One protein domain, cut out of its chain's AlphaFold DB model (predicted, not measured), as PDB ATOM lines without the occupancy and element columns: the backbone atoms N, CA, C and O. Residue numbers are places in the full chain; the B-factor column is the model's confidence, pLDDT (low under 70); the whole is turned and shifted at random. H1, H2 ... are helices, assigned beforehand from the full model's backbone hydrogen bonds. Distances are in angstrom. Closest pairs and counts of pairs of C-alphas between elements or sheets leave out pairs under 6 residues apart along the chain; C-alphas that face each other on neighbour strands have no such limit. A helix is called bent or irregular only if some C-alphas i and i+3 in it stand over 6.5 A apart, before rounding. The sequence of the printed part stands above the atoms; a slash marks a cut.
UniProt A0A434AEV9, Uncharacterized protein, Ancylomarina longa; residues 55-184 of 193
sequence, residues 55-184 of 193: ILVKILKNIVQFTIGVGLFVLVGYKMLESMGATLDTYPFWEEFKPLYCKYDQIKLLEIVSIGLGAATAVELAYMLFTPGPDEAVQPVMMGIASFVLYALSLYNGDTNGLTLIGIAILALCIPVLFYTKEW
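This is residues 55 to 184 of the 193 residues of an uncharacterized protein of Ancylomarina longa (UniProt A0A434AEV9). Look for a flat, single-layer row of four helices side by side, in the order H1, H3, H4, H5, each running the opposite way to the one next to it. The short, irregular helix H2 lies off the row, near H1 and about perpendicular to it, on the long loop between H1 and H3; the turn at residues 157 to 163 sticks out. You have 130 residues printed, with five named helices, H1 to H5 in chain order, and no named strand: the class is all helix. The whole is loose, with a radius of gyration of the C-alphas of 17.9 A, and spans 53 by 49 by 19 A.

Start with H1, residues 55 to 83, and set it beside H3, residues 109 to 128: they touch, opposite ways at a shallow tilt of 4 degrees, and their closest C-alphas, those of Gln 65 and Ala 120, are 5.7 A apart. H2, residues 95 to 102, is close to H1 but not clearly touching, the closest C-alphas being those of Leu 75 and Tyr 101, at 7.6 A; their lines are about perpendicular, at 89 degrees. H2 and H3 are apart. Next comes H4, residues 138 to 154, which forms a helical hairpin with H3: they touch at a shallow tilt of 22 degrees, opposite ways, with the C-alphas of Ser 114 and Ser 147 closest, at 4.7 A. H5, residues 162 to 184, forms a helical hairpin with H4 at a shallow tilt of 15 degrees, opposite ways; it touches H4 with residues 168 to 178 alone, and the closest C-alphas, those of Val 149 and Leu 171, are 6.4 A apart. H1 and H4 are apart, and so are H3 and H5. In H1, H3 and H4 every O i to N i+4 pair is within hydrogen-bond range; in H2 it is 2 of 4, in H5 17 of 19.

Find C-alpha 55 at (251.650, 87.307, 250.460); from there H1 runs 42.0 A to C-alpha 83 at (256.386, 101.237, 211.143). H2 is 10.6 A long and irregular, with C-alphas 96 and 99 7.6 A apart. H3 is 29.0 A long, H4 24.3 A, and H5 32.7 A, ending at C-alpha 184 at (283.305, 86.726, 239.522).

The two C-alphas farthest apart, those of Pro 92 and Trp 184, are 54.3 A from each other. The printed part has no cut. The link from H1 to H2 is long, with 11 residues; the others are short. The mean pLDDT of the printed part is 77.1, and 34 residues are under 70, among them residues 85 to 106.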
ATOM      1  N   ILE A  55     252.456  87.871 251.550       70.19
ATOM      2  CA  ILE A  55     251.650  87.307 250.460       70.19
ATOM      3  C   ILE A  55     250.907  88.428 249.717       70.19
ATOM      4  O   ILE A  55     250.931  88.471 248.489       70.19
ATOM      5  N   LEU A  56     250.321  89.384 250.448       72.69
ATOM      6  CA  LEU A  56     249.620  90.530 249.856       72.69
ATOM      7  C   LEU A  56     250.547  91.399 248.999       72.69
ATOM      8  O   LEU A  56     250.198  91.753 247.873       72.69
ATOM      9  N   VAL A  57     251.746  91.701 249.501       76.31
ATOM     10  CA  VAL A  57     252.743  92.513 248.784       76.31
ATOM     11  C   VAL A  57     253.212  91.814 247.502       76.31
ATOM     12  O   VAL A  57     253.431  92.464 246.481       76.31
ATOM     13  N   LYS A  58     253.286  90.478 247.509       75.81
ATOM     14  CA  LYS A  58     253.638  89.679 246.329       75.81
ATOM     15  C   LYS A  58     252.541  89.675 245.264       75.81
ATOM     16  O   LYS A  58     252.838  89.870 244.088       75.81
ATOM     17  N   ILE A  59     251.282  89.508 245.667       74.56
ATOM     18  CA  ILE A  59     250.136  89.596 244.752       74.56
ATOM     19  C   ILE A  59     250.072  90.997 244.134       74.56
ATOM     20  O   ILE A  59     249.932  91.133 242.919       74.56
ATOM     21  N   LEU A  60     250.257  92.039 244.951       78.56
ATOM     22  CA  LEU A  60     250.265  93.422 244.484       78.56
ATOM     23  C   LEU A  60     251.394  93.680 243.474       78.56
ATOM     24  O   LEU A  60     251.130  94.239 242.410       78.56
ATOM     25  N   LYS A  61     252.622  93.219 243.760       82.12
ATOM     26  CA  LYS A  61     253.764  93.289 242.828       82.12
ATOM     27  C   LYS A  61     253.392  92.692 241.473       82.12
ATOM     28  O   LYS A  61     253.580  93.341 240.447       82.12
ATOM     29  N   ASN A  62     252.835  91.483 241.478       80.44
ATOM     30  CA  ASN A  62     252.501  90.756 240.257       80.44
ATOM     31  C   ASN A  62     251.420  91.474 239.440       80.44
ATOM     32  O   ASN A  62     251.568  91.608 238.229       80.44
ATOM     33  N   ILE A  63     250.367  91.990 240.086       79.31
ATOM     34  CA  ILE A  63     249.301  92.743 239.405       79.31
ATOM     35  C   ILE A  63     249.863  94.016 238.759       79.31
ATOM     36  O   ILE A  63     249.564  94.311 237.599       79.31
ATOM     37  N   VAL A  64     250.698  94.763 239.487       82.06
ATOM     38  CA  VAL A  64     251.287  96.008 238.979       82.06
ATOM     39  C   VAL A  64     252.266  95.720 237.837       82.06
ATOM     40  O   VAL A  64     252.143  96.328 236.775       82.06
ATOM     41  N   GLN A  65     253.185  94.761 237.996       84.25
ATOM     42  CA  GLN A  65     254.126  94.377 236.935       84.25
ATOM     43  C   GLN A  65     253.407  93.855 235.687       84.25
ATOM     44  O   GLN A  65     253.791  94.198 234.570       84.25
ATOM     45  N   PHE A  66     252.330  93.087 235.857       84.50
ATOM     46  CA  PHE A  66     251.528  92.610 234.736       84.50
ATOM     47  C   PHE A  66     250.842  93.761 233.993       84.50
ATOM     48  O   PHE A  66     250.878  93.814 232.766       84.50
ATOM     49  N   THR A  67     250.275  94.722 234.726       82.25
ATOM     50  CA  THR A  67     249.635  95.906 234.133       82.25
ATOM     51  C   THR A  67     250.642  96.733 233.327       82.25
ATOM     52  O   THR A  67     250.347  97.137 232.202       82.25
ATOM     53  N   ILE A  68     251.856  96.916 233.860       84.31
ATOM     54  CA  ILE A  68     252.964  97.580 233.157       84.31
ATOM     55  C   ILE A  68     253.336  96.801 231.888       84.31
ATOM     56  O   ILE A  68     253.448  97.395 230.818       84.31
ATOM     57  N   GLY A  69     253.477  95.475 231.982       83.69
ATOM     58  CA  GLY A  69     253.848  94.616 230.856       83.69
ATOM     59  C   GLY A  69     252.821  94.618 229.723       83.69
ATOM     60  O   GLY A  69     253.192  94.769 228.560       83.69
ATOM     61  N   VAL A  70     251.528  94.514 230.044       84.00
ATOM     62  CA  VAL A  70     250.447  94.580 229.045       84.00
ATOM     63  C   VAL A  70     250.402  95.958 228.387       84.00
ATOM     64  O   VAL A  70     250.332  96.040 227.161       84.00
ATOM     65  N   GLY A  71     250.497  97.035 229.172       80.56
ATOM     66  CA  GLY A  71     250.542  98.396 228.634       80.56
ATOM     67  C   GLY A  71     251.719  98.599 227.679       80.56
ATOM     68  O   GLY A  71     251.544  99.115 226.573       80.56
ATOM     69  N   LEU A  72     252.904  98.117 228.066       85.00
ATOM     70  CA  LEU A  72     254.109  98.178 227.245       85.00
ATOM     71  C   LEU A  72     253.954  97.388 225.943       85.00
ATOM     72  O   LEU A  72     254.275  97.896 224.871       85.00
ATOM     73  N   PHE A  73     253.434  96.163 226.027       83.62
ATOM     74  CA  PHE A  73     253.233  95.291 224.874       83.62
ATOM     75  C   PHE A  73     252.295  95.925 223.841       83.62
ATOM     76  O   PHE A  73     252.584  95.903 222.645       83.62
ATOM     77  N   VAL A  74     251.203  96.544 224.299       82.12
ATOM     78  CA  VAL A  74     250.251  97.240 223.424       82.12
ATOM     79  C   VAL A  74     250.893  98.464 222.762       82.12
ATOM     80  O   VAL A  74     250.750  98.637 221.553       82.12
ATOM     81  N   LEU A  75     251.634  99.287 223.515       82.38
ATOM     82  CA  LEU A  75     252.304 100.484 222.983       82.38
ATOM     83  C   LEU A  75     253.396 100.146 221.959       82.38
ATOM     84  O   LEU A  75     253.481 100.769 220.901       82.38
ATOM     85  N   VAL A  76     254.226  99.145 222.253       84.00
ATOM     86  CA  VAL A  76     255.279  98.688 221.336       84.00
ATOM     87  C   VAL A  76     254.660  98.055 220.091       84.00
ATOM     88  O   VAL A  76     255.070  98.378 218.977       84.00
ATOM     89  N   GLY A  77     253.635  97.212 220.263       80.88
ATOM     90  CA  GLY A  77     252.903  96.606 219.151       80.88
ATOM     91  C   GLY A  77     252.282  97.646 218.217       80.88
ATOM     92  O   GLY A  77     252.386  97.505 217.000       80.88
ATOM     93  N   TYR A  78     251.718  98.724 218.774       76.75
ATOM     94  CA  TYR A  78     251.214  99.868 218.010       76.75
ATOM     95  C   TYR A  78     252.312 100.504 217.141       76.75
ATOM     96  O   TYR A  78     252.170 100.558 215.920       76.75
ATOM     97  N   LYS A  79     253.443 100.900 217.743       77.69
ATOM     98  CA  LYS A  79     254.574 101.517 217.021       77.69
ATOM     99  C   LYS A  79     255.155 100.601 215.941       77.69
ATOM    100  O   LYS A  79     255.579 101.069 214.888       77.69
ATOM    101  N   MET A  80     255.203  99.291 216.192       79.31
ATOM    102  CA  MET A  80     255.676  98.326 215.198       79.31
ATOM    103  C   MET A  80     254.712  98.217 214.010       79.31
ATOM    104  O   MET A  80     255.169  98.190 212.871       79.31
ATOM    105  N   LEU A  81     253.397  98.200 214.253       77.62
ATOM    106  CA  LEU A  81     252.389  98.173 213.187       77.62
ATOM    107  C   LEU A  81     252.419  99.444 212.331       77.62
ATOM    108  O   LEU A  81     252.357  99.357 211.105       77.62
ATOM    109  N   GLU A  82     252.573 100.602 212.967       74.31
ATOM    110  CA  GLU A  82     252.744 101.880 212.279       74.31
ATOM    111  C   GLU A  82     253.996 101.877 211.384       74.31
ATOM    112  O   GLU A  82     253.919 102.227 210.207       74.31
ATOM    113  N   SER A  83     255.130 101.385 211.899       70.81
ATOM    114  CA  SER A  83     256.386 101.237 211.143       70.81
ATOM    115  C   SER A  83     256.246 100.330 209.909       70.81
ATOM    116  O   SER A  83     256.894 100.548 208.887       70.81
ATOM    117  N   MET A  84     255.348  99.342 209.956       77.00
ATOM    118  CA  MET A  84     255.028  98.468 208.818       77.00
ATOM    119  C   MET A  84     254.076  99.116 207.792       77.00
ATOM    120  O   MET A  84     253.664  98.456 206.837       77.00
ATOM    121  N   GLY A  85     253.714 100.392 207.965       67.88
ATOM    122  CA  GLY A  85     252.833 101.132 207.058       67.88
ATOM    123  C   GLY A  85     251.343 100.847 207.263       67.88
ATOM    124  O   GLY A  85     250.525 101.217 206.418       67.88
ATOM    125  N   ALA A  86     250.961 100.191 208.364       66.81
ATOM    126  CA  ALA A  86     249.560 100.001 208.713       66.81
ATOM    127  C   ALA A  86     249.029 101.259 209.418       66.81
ATOM    128  O   ALA A  86     249.182 101.423 210.625       66.81
ATOM    129  N   THR A  87     248.378 102.151 208.671       60.34
ATOM    130  CA  THR A  87     247.682 103.318 209.231       60.34
ATOM    131  C   THR A  87     246.426 102.876 209.986       60.34
ATOM    132  O   THR A  87     245.400 102.491 209.408       60.34
ATOM    133  N   LEU A  88     246.533 102.898 211.317       61.44
ATOM    134  CA  LEU A  88     245.523 102.400 212.253       61.44
ATOM    135  C   LEU A  88     244.255 103.263 212.325       61.44
ATOM    136  O   LEU A  88     243.240 102.763 212.808       61.44
ATOM    137  N   ASP A  89     244.255 104.463 211.730       58.25
ATOM    138  CA  ASP A  89     243.053 105.295 211.513       58.25
ATOM    139  C   ASP A  89     241.948 104.562 210.734       58.25
ATOM    140  O   ASP A  89     240.778 104.931 210.768       58.25
ATOM    141  N   THR A  90     242.300 103.475 210.043       57.72
ATOM    142  CA  THR A  90     241.334 102.644 209.321       57.72
ATOM    143  C   THR A  90     240.519 101.720 210.248       57.72
ATOM    144  O   THR A  90     239.543 101.115 209.798       57.72
ATOM    145  N   TYR A  91     240.897 101.557 211.524       61.19
ATOM    146  CA  TYR A  91     240.303 100.561 212.421       61.19
ATOM    147  C   TYR A  91     239.523 101.194 213.591       61.19
ATOM    148  O   TYR A  91     240.128 101.750 214.505       61.19
ATOM    149  N   PRO A  92     238.192 100.987 213.674       61.12
ATOM    150  CA  PRO A  92     237.329 101.627 214.677       61.12
ATOM    151  C   PRO A  92     237.589 101.189 216.129       61.12
ATOM    152  O   PRO A  92     237.050 101.780 217.052       61.12
ATOM    153  N   PHE A  93     238.396 100.146 216.355       64.38
ATOM    154  CA  PHE A  93     238.812  99.726 217.699       64.38
ATOM    155  C   PHE A  93     239.828 100.690 218.332       64.38
ATOM    156  O   PHE A  93     239.833 100.861 219.545       64.38
ATOM    157  N   TRP A  94     240.679 101.323 217.521       60.94
ATOM    158  CA  TRP A  94     241.760 102.184 218.010       60.94
ATOM    159  C   TRP A  94     241.296 103.623 218.286       60.94
ATOM    160  O   TRP A  94     241.986 104.356 218.989       60.94
ATOM    161  N   GLU A  95     240.100 104.001 217.823       64.19
ATOM    162  CA  GLU A  95     239.469 105.305 218.081       64.19
ATOM    163  C   GLU A  95     239.269 105.577 219.585       64.19
ATOM    164  O   GLU A  95     239.512 106.691 220.043       64.19
ATOM    165  N   GLU A  96     238.915 104.563 220.385       67.19
ATOM    166  CA  GLU A  96     238.737 104.710 221.844       67.19
ATOM    167  C   GLU A  96     240.054 104.996 222.579       67.19
ATOM    168  O   GLU A  96     240.078 105.654 223.619       67.19
ATOM    169  N   PHE A  97     241.170 104.537 222.021       66.12
ATOM    170  CA  PHE A  97     242.497 104.683 222.610       66.12
ATOM    171  C   PHE A  97     243.339 105.775 221.932       66.12
ATOM    172  O   PHE A  97     244.464 106.048 222.351       66.12
ATOM    173  N   LYS A  98     242.782 106.446 220.921       66.06
ATOM    174  CA  LYS A  98     243.359 107.599 220.221       66.06
ATOM    175  C   LYS A  98     243.958 108.659 221.158       66.06
ATOM    176  O   LYS A  98     245.115 109.017 220.946       66.06
ATOM    177  N   PRO A  99     243.287 109.112 222.244       66.06
ATOM    178  CA  PRO A  99     243.897 110.080 223.163       66.06
ATOM    179  C   PRO A  99     245.135 109.531 223.887       66.06
ATOM    180  O   PRO A  99     246.013 110.296 224.286       66.06
ATOM    181  N   LEU A 100     245.217 108.210 224.052       64.38
ATOM    182  CA  LEU A 100     246.320 107.526 224.712       64.38
ATOM    183  C   LEU A 100     247.516 107.378 223.765       64.38
ATOM    184  O   LEU A 100     248.628 107.637 224.194       64.38
ATOM    185  N   TYR A 101     247.320 107.057 222.484       65.69
ATOM    186  CA  TYR A 101     248.436 106.889 221.539       65.69
ATOM    187  C   TYR A 101     248.925 108.197 220.915       65.69
ATOM    188  O   TYR A 101     250.132 108.364 220.777       65.69
ATOM    189  N   CYS A 102     248.050 109.173 220.639       64.75
ATOM    190  CA  CYS A 102     248.472 110.479 220.107       64.75
ATOM    191  C   CYS A 102     249.422 111.227 221.059       64.75
ATOM    192  O   CYS A 102     250.247 112.021 220.617       64.75
ATOM    193  N   LYS A 103     249.348 110.956 222.370       65.50
ATOM    194  CA  LYS A 103     250.289 111.502 223.358       65.50
ATOM    195  C   LYS A 103     251.673 110.836 223.302       65.50
ATOM    196  O   LYS A 103     252.660 111.473 223.650       65.50
ATOM    197  N   TYR A 104     251.744 109.576 222.875       64.81
ATOM    198  CA  TYR A 104     252.971 108.769 222.825       64.81
ATOM    199  C   TYR A 104     253.549 108.644 221.406       64.81
ATOM    200  O   TYR A 104     254.582 108.007 221.214       64.81
ATOM    201  N   ASP A 105     252.919 109.282 220.420       65.69
ATOM    202  CA  ASP A 105     253.308 109.233 219.013       65.69
ATOM    203  C   ASP A 105     254.709 109.819 218.765       65.69
ATOM    204  O   ASP A 105     255.549 109.236 218.075       65.69
ATOM    205  N   GLN A 106     255.032 110.917 219.452       67.31
ATOM    206  CA  GLN A 106     256.343 111.570 219.353       67.31
ATOM    207  C   GLN A 106     257.464 110.840 220.103       67.31
ATOM    208  O   GLN A 106     258.636 111.189 219.961       67.31
ATOM    209  N   ILE A 107     257.127 109.822 220.894       74.81
ATOM    210  CA  ILE A 107     258.083 109.113 221.738       74.81
ATOM    211  C   ILE A 107     258.736 107.994 220.919       74.81
ATOM    212  O   ILE A 107     258.076 107.235 220.201       74.81
ATOM    213  N   LYS A 108     260.063 107.877 221.001       83.19
ATOM    214  CA  LYS A 108     260.803 106.822 220.295       83.19
ATOM    215  C   LYS A 108     260.482 105.457 220.902       83.19
ATOM    216  O   LYS A 108     260.321 105.327 222.111       83.19
ATOM    217  N   LEU A 109     260.473 104.404 220.082       82.75
ATOM    218  CA  LEU A 109     260.186 103.041 220.558       82.75
ATOM    219  C   LEU A 109     261.144 102.607 221.683       82.75
ATOM    220  O   LEU A 109     260.701 102.023 222.667       82.75
ATOM    221  N   LEU A 110     262.432 102.959 221.585       84.44
ATOM    222  CA  LEU A 110     263.418 102.684 222.640       84.44
ATOM    223  C   LEU A 110     263.086 103.397 223.961       84.44
ATOM    224  O   LEU A 110     263.350 102.850 225.025       84.44
ATOM    225  N   GLU A 111     262.501 104.592 223.895       86.00
ATOM    226  CA  GLU A 111     262.109 105.373 225.071       86.00
ATOM    227  C   GLU A 111     260.879 104.770 225.758       86.00
ATOM    228  O   GLU A 111     260.819 104.668 226.978       86.00
ATOM    229  N   ILE A 112     259.916 104.278 224.975       85.38
ATOM    230  CA  ILE A 112     258.755 103.555 225.506       85.38
ATOM    231  C   ILE A 112     259.219 102.294 226.246       85.38
ATOM    232  O   ILE A 112     258.815 102.055 227.385       85.38
ATOM    233  N   VAL A 113     260.097 101.508 225.613       88.44
ATOM    234  CA  VAL A 113     260.652 100.281 226.202       88.44
ATOM    235  C   VAL A 113     261.446 100.590 227.468       88.44
ATOM    236  O   VAL A 113     261.269  99.898 228.468       88.44
ATOM    237  N   SER A 114     262.275 101.636 227.454       88.81
ATOM    238  CA  SER A 114     263.080 102.018 228.613       88.81
ATOM    239  C   SER A 114     262.212 102.443 229.796       88.81
ATOM    240  O   SER A 114     262.395 101.934 230.894       88.81
ATOM    241  N   ILE A 115     261.198 103.279 229.588       87.88
ATOM    242  CA  ILE A 115     260.288 103.696 230.663       87.88
ATOM    243  C   ILE A 115     259.547 102.487 231.251       87.88
ATOM    244  O   ILE A 115     259.434 102.366 232.472       87.88
ATOM    245  N   GLY A 116     259.085 101.559 230.407       88.31
ATOM    246  CA  GLY A 116     258.423 100.333 230.860       88.31
ATOM    247  C   GLY A 116     259.327  99.427 231.695       88.31
ATOM    248  O   GLY A 116     258.920  98.951 232.757       88.31
ATOM    249  N   LEU A 117     260.567  99.220 231.245       89.25
ATOM    250  CA  LEU A 117     261.561  98.409 231.952       89.25
ATOM    251  C   LEU A 117     261.948  99.041 233.300       89.25
ATOM    252  O   LEU A 117     262.069  98.347 234.313       89.25
ATOM    253  N   GLY A 118     262.084 100.368 233.332       89.38
ATOM    254  CA  GLY A 118     262.379 101.136 234.537       89.38
ATOM    255  C   GLY A 118     261.239 101.082 235.549       89.38
ATOM    256  O   GLY A 118     261.478 100.847 236.733       89.38
ATOM    257  N   ALA A 119     259.991 101.204 235.090       88.06
ATOM    258  CA  ALA A 119     258.812 101.056 235.939       88.06
ATOM    259  C   ALA A 119     258.711  99.640 236.535       88.06
ATOM    260  O   ALA A 119     258.487  99.492 237.737       88.06
ATOM    261  N   ALA A 120     258.942  98.598 235.728       87.50
ATOM    262  CA  ALA A 120     258.967  97.215 236.204       87.50
ATOM    263  C   ALA A 120     260.066  96.987 237.257       87.50
ATOM    264  O   ALA A 120     259.818  96.336 238.276       87.50
ATOM    265  N   THR A 121     261.242  97.589 237.047       90.00
ATOM    266  CA  THR A 121     262.363  97.550 237.994       90.00
ATOM    267  C   THR A 121     262.030  98.258 239.307       90.00
ATOM    268  O   THR A 121     262.313  97.728 240.378       90.00
ATOM    269  N   ALA A 122     261.413  99.440 239.251       88.50
ATOM    270  CA  ALA A 122     261.051 100.205 240.442       88.50
ATOM    271  C   ALA A 122     260.078  99.431 241.343       88.50
ATOM    272  O   ALA A 122     260.244  99.409 242.561       88.50
ATOM    273  N   VAL A 123     259.102  98.739 240.744       87.06
ATOM    274  CA  VAL A 123     258.169  97.865 241.474       87.06
ATOM    275  C   VAL A 123     258.906  96.699 242.131       87.06
ATOM    276  O   VAL A 123     258.585  96.317 243.255       87.06
ATOM    277  N   GLU A 124     259.916  96.148 241.464       86.50
ATOM    278  CA  GLU A 124     260.691  95.032 241.998       86.50
ATOM    279  C   GLU A 124     261.629  95.443 243.139       86.50
ATOM    280  O   GLU A 124     261.696  94.753 244.155       86.50
ATOM    281  N   LEU A 125     262.268  96.608 243.025       86.12
ATOM    282  CA  LEU A 125     263.054  97.205 244.107       86.12
ATOM    283  C   LEU A 125     262.175  97.557 245.310       86.12
ATOM    284  O   LEU A 125     262.539  97.264 246.448       86.12
ATOM    285  N   ALA A 126     260.992  98.129 245.070       85.88
ATOM    286  CA  ALA A 126     260.028  98.419 246.127       85.88
ATOM    287  C   ALA A 126     259.548  97.137 246.827       85.88
ATOM    288  O   ALA A 126     259.420  97.116 248.046       85.88
ATOM    289  N   TYR A 127     259.331  96.051 246.078       80.31
ATOM    290  CA  TYR A 127     258.993  94.743 246.638       80.31
ATOM    291  C   TYR A 127     260.111  94.194 247.540       80.31
ATOM    292  O   TYR A 127     259.826  93.658 248.613       80.31
ATOM    293  N   MET A 128     261.378  94.370 247.157       81.81
ATOM    294  CA  MET A 128     262.534  93.908 247.938       81.81
ATOM    295  C   MET A 128     262.760  94.683 249.242       81.81
ATOM    296  O   MET A 128     263.361  94.140 250.159       81.81
ATOM    297  N   LEU A 129     262.202  95.889 249.401       79.38
ATOM    298  CA  LEU A 129     262.192  96.576 250.704       79.38
ATOM    299  C   LEU A 129     261.379  95.824 251.772       79.38
ATOM    300  O   LEU A 129     261.585  96.038 252.964       79.38
ATOM    301  N   PHE A 130     260.454  94.959 251.349       73.62
ATOM    302  CA  PHE A 130     259.549  94.221 252.233       73.62
ATOM    303  C   PHE A 130     259.759  92.700 252.194       73.62
ATOM    304  O   PHE A 130     259.096  91.980 252.943       73.62
ATOM    305  N   THR A 131     260.617  92.194 251.301       71.81
ATOM    306  CA  THR A 131     260.781  90.755 251.012       71.81
ATOM    307  C   THR A 131     262.285  90.380 250.939       71.81
ATOM    308  O   THR A 131     263.011  91.017 251.693       71.81
ATOM    309  N   PRO A 132     262.793  89.319 250.258       64.25
ATOM    310  CA  PRO A 132     264.116  88.753 250.574       64.25
ATOM    311  C   PRO A 132     265.298  89.725 250.394       64.25
ATOM    312  O   PRO A 132     265.160  90.815 249.847       64.25
ATOM    313  N   GLY A 133     266.448  89.306 250.932       60.25
ATOM    314  CA  GLY A 133     267.579  90.149 251.310       60.25
ATOM    315  C   GLY A 133     268.205  91.014 250.204       60.25
ATOM    316  O   GLY A 133     268.038  90.763 249.009       60.25
ATOM    317  N   PRO A 134     268.965  92.054 250.601       64.94
ATOM    318  CA  PRO A 134     269.595  93.017 249.691       64.94
ATOM    319  C   PRO A 134     270.579  92.388 248.688       64.94
ATOM    320  O   PRO A 134     270.926  93.016 247.691       64.94
ATOM    321  N   ASP A 135     271.020  91.154 248.924       71.94
ATOM    322  CA  ASP A 135     271.819  90.344 248.008       71.94
ATOM    323  C   ASP A 135     271.049  89.932 246.740       71.94
ATOM    324  O   ASP A 135     271.639  89.842 245.661       71.94
ATOM    325  N   GLU A 136     269.723  89.788 246.815       69.62
ATOM    326  CA  GLU A 136     268.869  89.525 245.650       69.62
ATOM    327  C   GLU A 136     268.586  90.799 244.822       69.62
ATOM    328  O   GLU A 136     268.287  90.715 243.625       69.62
ATOM    329  N   ALA A 137     268.773  91.992 245.408       79.38
ATOM    330  CA  ALA A 137     268.512  93.287 244.762       79.38
ATOM    331  C   ALA A 137     269.456  93.628 243.607       79.38
ATOM    332  O   ALA A 137     269.166  94.510 242.797       79.38
ATOM    333  N   VAL A 138     270.546  92.883 243.456       77.94
ATOM    334  CA  VAL A 138     271.479  93.065 242.345       77.94
ATOM    335  C   VAL A 138     270.792  92.817 240.994       77.94
ATOM    336  O   VAL A 138     271.083  93.518 240.026       77.94
ATOM    337  N   GLN A 139     269.870  91.848 240.904       80.94
ATOM    338  CA  GLN A 139     269.189  91.534 239.639       80.94
ATOM    339  C   GLN A 139     268.288  92.686 239.154       80.94
ATOM    340  O   GLN A 139     268.480  93.137 238.022       80.94
ATOM    341  N   PRO A 140     267.370  93.233 239.975       86.38
ATOM    342  CA  PRO A 140     266.594  94.404 239.577       86.38
ATOM    343  C   PRO A 140     267.469  95.624 239.309       86.38
ATOM    344  O   PRO A 140     267.229  96.335 238.340       86.38
ATOM    345  N   VAL A 141     268.533  95.846 240.091       84.88
ATOM    346  CA  VAL A 141     269.463  96.959 239.837       84.88
ATOM    347  C   VAL A 141     270.083  96.860 238.439       84.88
ATOM    348  O   VAL A 141     270.122  97.860 237.725       84.88
ATOM    349  N   MET A 142     270.501  95.668 237.994       85.44
ATOM    350  CA  MET A 142     270.995  95.474 236.621       85.44
ATOM    351  C   MET A 142     269.936  95.811 235.567       85.44
ATOM    352  O   MET A 142     270.254  96.473 234.580       85.44
ATOM    353  N   MET A 143     268.682  95.392 235.774       87.25
ATOM    354  CA  MET A 143     267.576  95.718 234.867       87.25
ATOM    355  C   MET A 143     267.309  97.232 234.822       87.25
ATOM    356  O   MET A 143     267.099  97.785 233.743       87.25
ATOM    357  N   GLY A 144     267.415  97.921 235.960       89.62
ATOM    358  CA  GLY A 144     267.293  99.377 236.057       89.62
ATOM    359  C   GLY A 144     268.418 100.121 235.341       89.62
ATOM    360  O   GLY A 144     268.166 101.099 234.640       89.62
ATOM    361  N   ILE A 145     269.654  99.628 235.442       87.44
ATOM    362  CA  ILE A 145     270.789 100.183 234.692       87.44
ATOM    363  C   ILE A 145     270.589  99.960 233.188       87.44
ATOM    364  O   ILE A 145     270.746 100.897 232.410       87.44
ATOM    365  N   ALA A 146     270.181  98.761 232.763       88.25
ATOM    366  CA  ALA A 146     269.900  98.472 231.355       88.25
ATOM    367  C   ALA A 146     268.784  99.373 230.796       88.25
ATOM    368  O   ALA A 146     268.918  99.939 229.711       88.25
ATOM    369  N   SER A 147     267.720  99.566 231.577       90.81
ATOM    370  CA  SER A 147     266.640 100.507 231.294       90.81
ATOM    371  C   SER A 147     267.159 101.933 231.104       90.81
ATOM    372  O   SER A 147     266.789 102.601 230.142       90.81
ATOM    373  N   PHE A 148     268.020 102.407 232.005       88.75
ATOM    374  CA  PHE A 148     268.597 103.745 231.930       88.75
ATOM    375  C   PHE A 148     269.476 103.928 230.687       88.75
ATOM    376  O   PHE A 148     269.363 104.940 230.000       88.75
ATOM    377  N   VAL A 149     270.304 102.934 230.346       85.62
ATOM    378  CA  VAL A 149     271.120 102.961 229.121       85.62
ATOM    379  C   VAL A 149     270.234 103.030 227.876       85.62
ATOM    380  O   VAL A 149     270.503 103.828 226.980       85.62
ATOM    381  N   LEU A 150     269.147 102.255 227.829       86.94
ATOM    382  CA  LEU A 150     268.173 102.306 226.735       86.94
ATOM    383  C   LEU A 150     267.503 103.686 226.606       86.94
ATOM    384  O   LEU A 150     267.295 104.159 225.491       86.94
ATOM    385  N   TYR A 151     267.202 104.345 227.727       87.75
ATOM    386  CA  TYR A 151     266.675 105.713 227.739       87.75
ATOM    387  C   TYR A 151     267.718 106.738 227.261       87.75
ATOM    388  O   TYR A 151     267.433 107.594 226.431       87.75
ATOM    389  N   ALA A 152     268.967 106.626 227.718       83.44
ATOM    390  CA  ALA A 152     270.050 107.488 227.245       83.44
ATOM    391  C   ALA A 152     270.275 107.339 225.728       83.44
ATOM    392  O   ALA A 152     270.465 108.329 225.021       83.44
ATOM    393  N   LEU A 153     270.177 106.107 225.215       83.19
ATOM    394  CA  LEU A 153     270.204 105.810 223.783       83.19
ATOM    395  C   LEU A 153     269.007 106.402 223.038       83.19
ATOM    396  O   LEU A 153     269.169 106.887 221.919       83.19
ATOM    397  N   SER A 154     267.812 106.390 223.629       84.19
ATOM    398  CA  SER A 154     266.636 106.966 222.980       84.19
ATOM    399  C   SER A 154     266.726 108.486 222.864       84.19
ATOM    400  O   SER A 154     266.270 109.040 221.870       84.19
ATOM    401  N   LEU A 155     267.375 109.177 223.800       80.44
ATOM    402  CA  LEU A 155     267.592 110.626 223.711       80.44
ATOM    403  C   LEU A 155     268.596 111.033 222.621       80.44
ATOM    404  O   LEU A 155     268.649 112.201 222.234       80.44
ATOM    405  N   TYR A 156     269.368 110.089 222.080       77.56
ATOM    406  CA  TYR A 156     270.312 110.377 221.011       77.56
ATOM    407  C   TYR A 156     269.573 110.769 219.720       77.56
ATOM    408  O   TYR A 156     268.788 109.998 219.160       77.56
ATOM    409  N   ASN A 157     269.812 111.995 219.248       67.88
ATOM    410  CA  ASN A 157     269.172 112.582 218.064       67.88
ATOM    411  C   ASN A 157     270.072 112.566 216.816       67.88
ATOM    412  O   ASN A 157     269.788 113.263 215.849       67.88
ATOM    413  N   GLY A 158     271.151 111.776 216.824       63.72
ATOM    414  CA  GLY A 158     272.076 111.691 215.688       63.72
ATOM    415  C   GLY A 158     273.083 112.838 215.601       63.72
ATOM    416  O   GLY A 158     273.823 112.902 214.625       63.72
ATOM    417  N   ASP A 159     273.141 113.715 216.607       62.59
ATOM    418  CA  ASP A 159     274.147 114.772 216.672       62.59
ATOM    419  C   ASP A 159     275.530 114.153 216.936       62.59
ATOM    420  O   ASP A 159     275.781 113.570 217.995       62.59
ATOM    421  N   THR A 160     276.413 114.236 215.939       58.19
ATOM    422  CA  THR A 160     277.716 113.554 215.868       58.19
ATOM    423  C   THR A 160     278.783 114.222 216.733       58.19
ATOM    424  O   THR A 160     279.958 114.283 216.368       58.19
ATOM    425  N   ASN A 161     278.401 114.734 217.899       70.00
ATOM    426  CA  ASN A 161     279.366 115.151 218.899       70.00
ATOM    427  C   ASN A 161     280.064 113.886 219.407       70.00
ATOM    428  O   ASN A 161     279.458 113.047 220.076       70.00
ATOM    429  N   GLY A 162     281.348 113.727 219.068       66.88
ATOM    430  CA  GLY A 162     282.132 112.535 219.414       66.88
ATOM    431  C   GLY A 162     282.093 112.199 220.910       66.88
ATOM    432  O   GLY A 162     282.110 111.029 221.277       66.88
ATOM    433  N   LEU A 163     281.930 113.210 221.771       67.88
ATOM    434  CA  LEU A 163     281.765 113.041 223.216       67.88
ATOM    435  C   LEU A 163     280.506 112.236 223.591       67.88
ATOM    436  O   LEU A 163     280.560 111.386 224.476       67.88
ATOM    437  N   THR A 164     279.385 112.475 222.906       69.56
ATOM    438  CA  THR A 164     278.102 111.803 223.162       69.56
ATOM    439  C   THR A 164     278.165 110.338 222.742       69.56
ATOM    440  O   THR A 164     277.721 109.459 223.478       69.56
ATOM    441  N   LEU A 165     278.789 110.061 221.593       69.88
ATOM    442  CA  LEU A 165     279.038 108.701 221.105       69.88
ATOM    443  C   LEU A 165     279.960 107.917 222.042       69.88
ATOM    444  O   LEU A 165     279.681 106.760 222.347       69.88
ATOM    445  N   ILE A 166     281.022 108.553 222.541       76.00
ATOM    446  CA  ILE A 166     281.928 107.951 223.526       76.00
ATOM    447  C   ILE A 166     281.185 107.665 224.836       76.00
ATOM    448  O   ILE A 166     281.315 106.569 225.375       76.00
ATOM    449  N   GLY A 167     280.366 108.600 225.327       72.94
ATOM    450  CA  GLY A 167     279.560 108.399 226.536       72.94
ATOM    451  C   GLY A 167     278.593 107.219 226.414       72.94
ATOM    452  O   GLY A 167     278.517 106.380 227.311       72.94
ATOM    453  N   ILE A 168     277.917 107.100 225.270       73.31
ATOM    454  CA  ILE A 168     277.034 105.972 224.953       73.31
ATOM    455  C   ILE A 168     277.822 104.659 224.851       73.31
ATOM    456  O   ILE A 168     277.396 103.646 225.403       73.31
ATOM    457  N   ALA A 169     278.977 104.664 224.180       75.62
ATOM    458  CA  ALA A 169     279.823 103.483 224.044       75.62
ATOM    459  C   ALA A 169     280.334 102.995 225.407       75.62
ATOM    460  O   ALA A 169     280.294 101.798 225.676       75.62
ATOM    461  N   ILE A 170     280.737 103.910 226.295       80.00
ATOM    462  CA  ILE A 170     281.149 103.596 227.670       80.00
ATOM    463  C   ILE A 170     279.974 103.028 228.475       80.00
ATOM    464  O   ILE A 170     280.142 102.017 229.154       80.00
ATOM    465  N   LEU A 171     278.780 103.624 228.376       77.31
ATOM    466  CA  LEU A 171     277.564 103.119 229.030       77.31
ATOM    467  C   LEU A 171     277.199 101.706 228.555       77.31
ATOM    468  O   LEU A 171     276.889 100.842 229.373       77.31
ATOM    469  N   ALA A 172     277.291 101.447 227.249       77.00
ATOM    470  CA  ALA A 172     277.045 100.129 226.673       77.00
ATOM    471  C   ALA A 172     278.095  99.096 227.118       77.00
ATOM    472  O   ALA A 172     277.741  97.955 227.407       77.00
ATOM    473  N   LEU A 173     279.366  99.499 227.234       81.44
ATOM    474  CA  LEU A 173     280.463  98.662 227.741       81.44
ATOM    475  C   LEU A 173     280.336  98.410 229.255       81.44
ATOM    476  O   LEU A 173     280.789  97.389 229.764       81.44
ATOM    477  N   CYS A 174     279.657  99.294 229.981       78.12
ATOM    478  CA  CYS A 174     279.427  99.137 231.411       78.12
ATOM    479  C   CYS A 174     278.567  97.898 231.725       78.12
ATOM    480  O   CYS A 174     278.847  97.200 232.692       78.12
ATOM    481  N   ILE A 175     277.584  97.560 230.880       76.38
ATOM    482  CA  ILE A 175     276.685  96.405 231.073       76.38
ATOM    483  C   ILE A 175     277.443  95.059 231.148       76.38
ATOM    484  O   ILE A 175     277.289  94.360 232.154       76.38
ATOM    485  N   PRO A 176     278.276  94.665 230.159       79.94
ATOM    486  CA  PRO A 176     279.024  93.410 230.228       79.94
ATOM    487  C   PRO A 176     280.063  93.405 231.356       79.94
ATOM    488  O   PRO A 176     280.274  92.366 231.973       79.94
ATOM    489  N   VAL A 177     280.663  94.555 231.691       81.06
ATOM    490  CA  VAL A 177     281.583  94.671 232.837       81.06
ATOM    491  C   VAL A 177     280.856  94.402 234.161       81.06
ATOM    492  O   VAL A 177     281.369  93.699 235.034       81.06
ATOM    493  N   LEU A 178     279.633  94.909 234.310       75.38
ATOM    494  CA  LEU A 178     278.810  94.712 235.505       75.38
ATOM    495  C   LEU A 178     278.321  93.258 235.626       75.38
ATOM    496  O   LEU A 178     278.268  92.703 236.722       75.38
ATOM    497  N   PHE A 179     278.036  92.608 234.497       79.69
ATOM    498  CA  PHE A 179     277.684  91.187 234.467       79.69
ATOM    499  C   PHE A 179     278.884  90.295 234.820       79.69
ATOM    500  O   PHE A 179     278.775  89.399 235.655       79.69
ATOM    501  N   TYR A 180     280.057  90.607 234.263       83.62
ATOM    502  CA  TYR A 180     281.300  89.883 234.527       83.62
ATOM    503  C   TYR A 180     281.740  89.989 235.994       83.62
ATOM    504  O   TYR A 180     282.135  89.000 236.614       83.62
ATOM    505  N   THR A 181     281.638  91.180 236.590       79.19
ATOM    506  CA  THR A 181     281.974  91.373 238.011       79.19
ATOM    507  C   THR A 181     281.021  90.618 238.936       79.19
ATOM    508  O   THR A 181     281.476  90.047 239.929       79.19
ATOM    509  N   LYS A 182     279.728  90.534 238.595       76.75
ATOM    510  CA  LYS A 182     278.758  89.707 239.327       76.75
ATOM    511  C   LYS A 182     279.124  88.223 239.277       76.75
ATOM    512  O   LYS A 182     279.191  87.600 240.332       76.75
ATOM    513  N   GLU A 183     279.413  87.670 238.098       79.50
ATOM    514  CA  GLU A 183     279.829  86.262 237.964       79.50
ATOM    515  C   GLU A 183     281.108  85.955 238.752       79.50
ATOM    516  O   GLU A 183     281.212  84.918 239.412       79.50
ATOM    517  N   TRP A 184     282.074  86.874 238.747       79.44
ATOM    518  CA  TRP A 184     283.305  86.726 239.522       79.44
ATOM    519  C   TRP A 184     283.057  86.731 241.039       79.44
ATOM    520  O   TRP A 184     283.701  85.990 241.787       79.44
TER     521      TRP A 184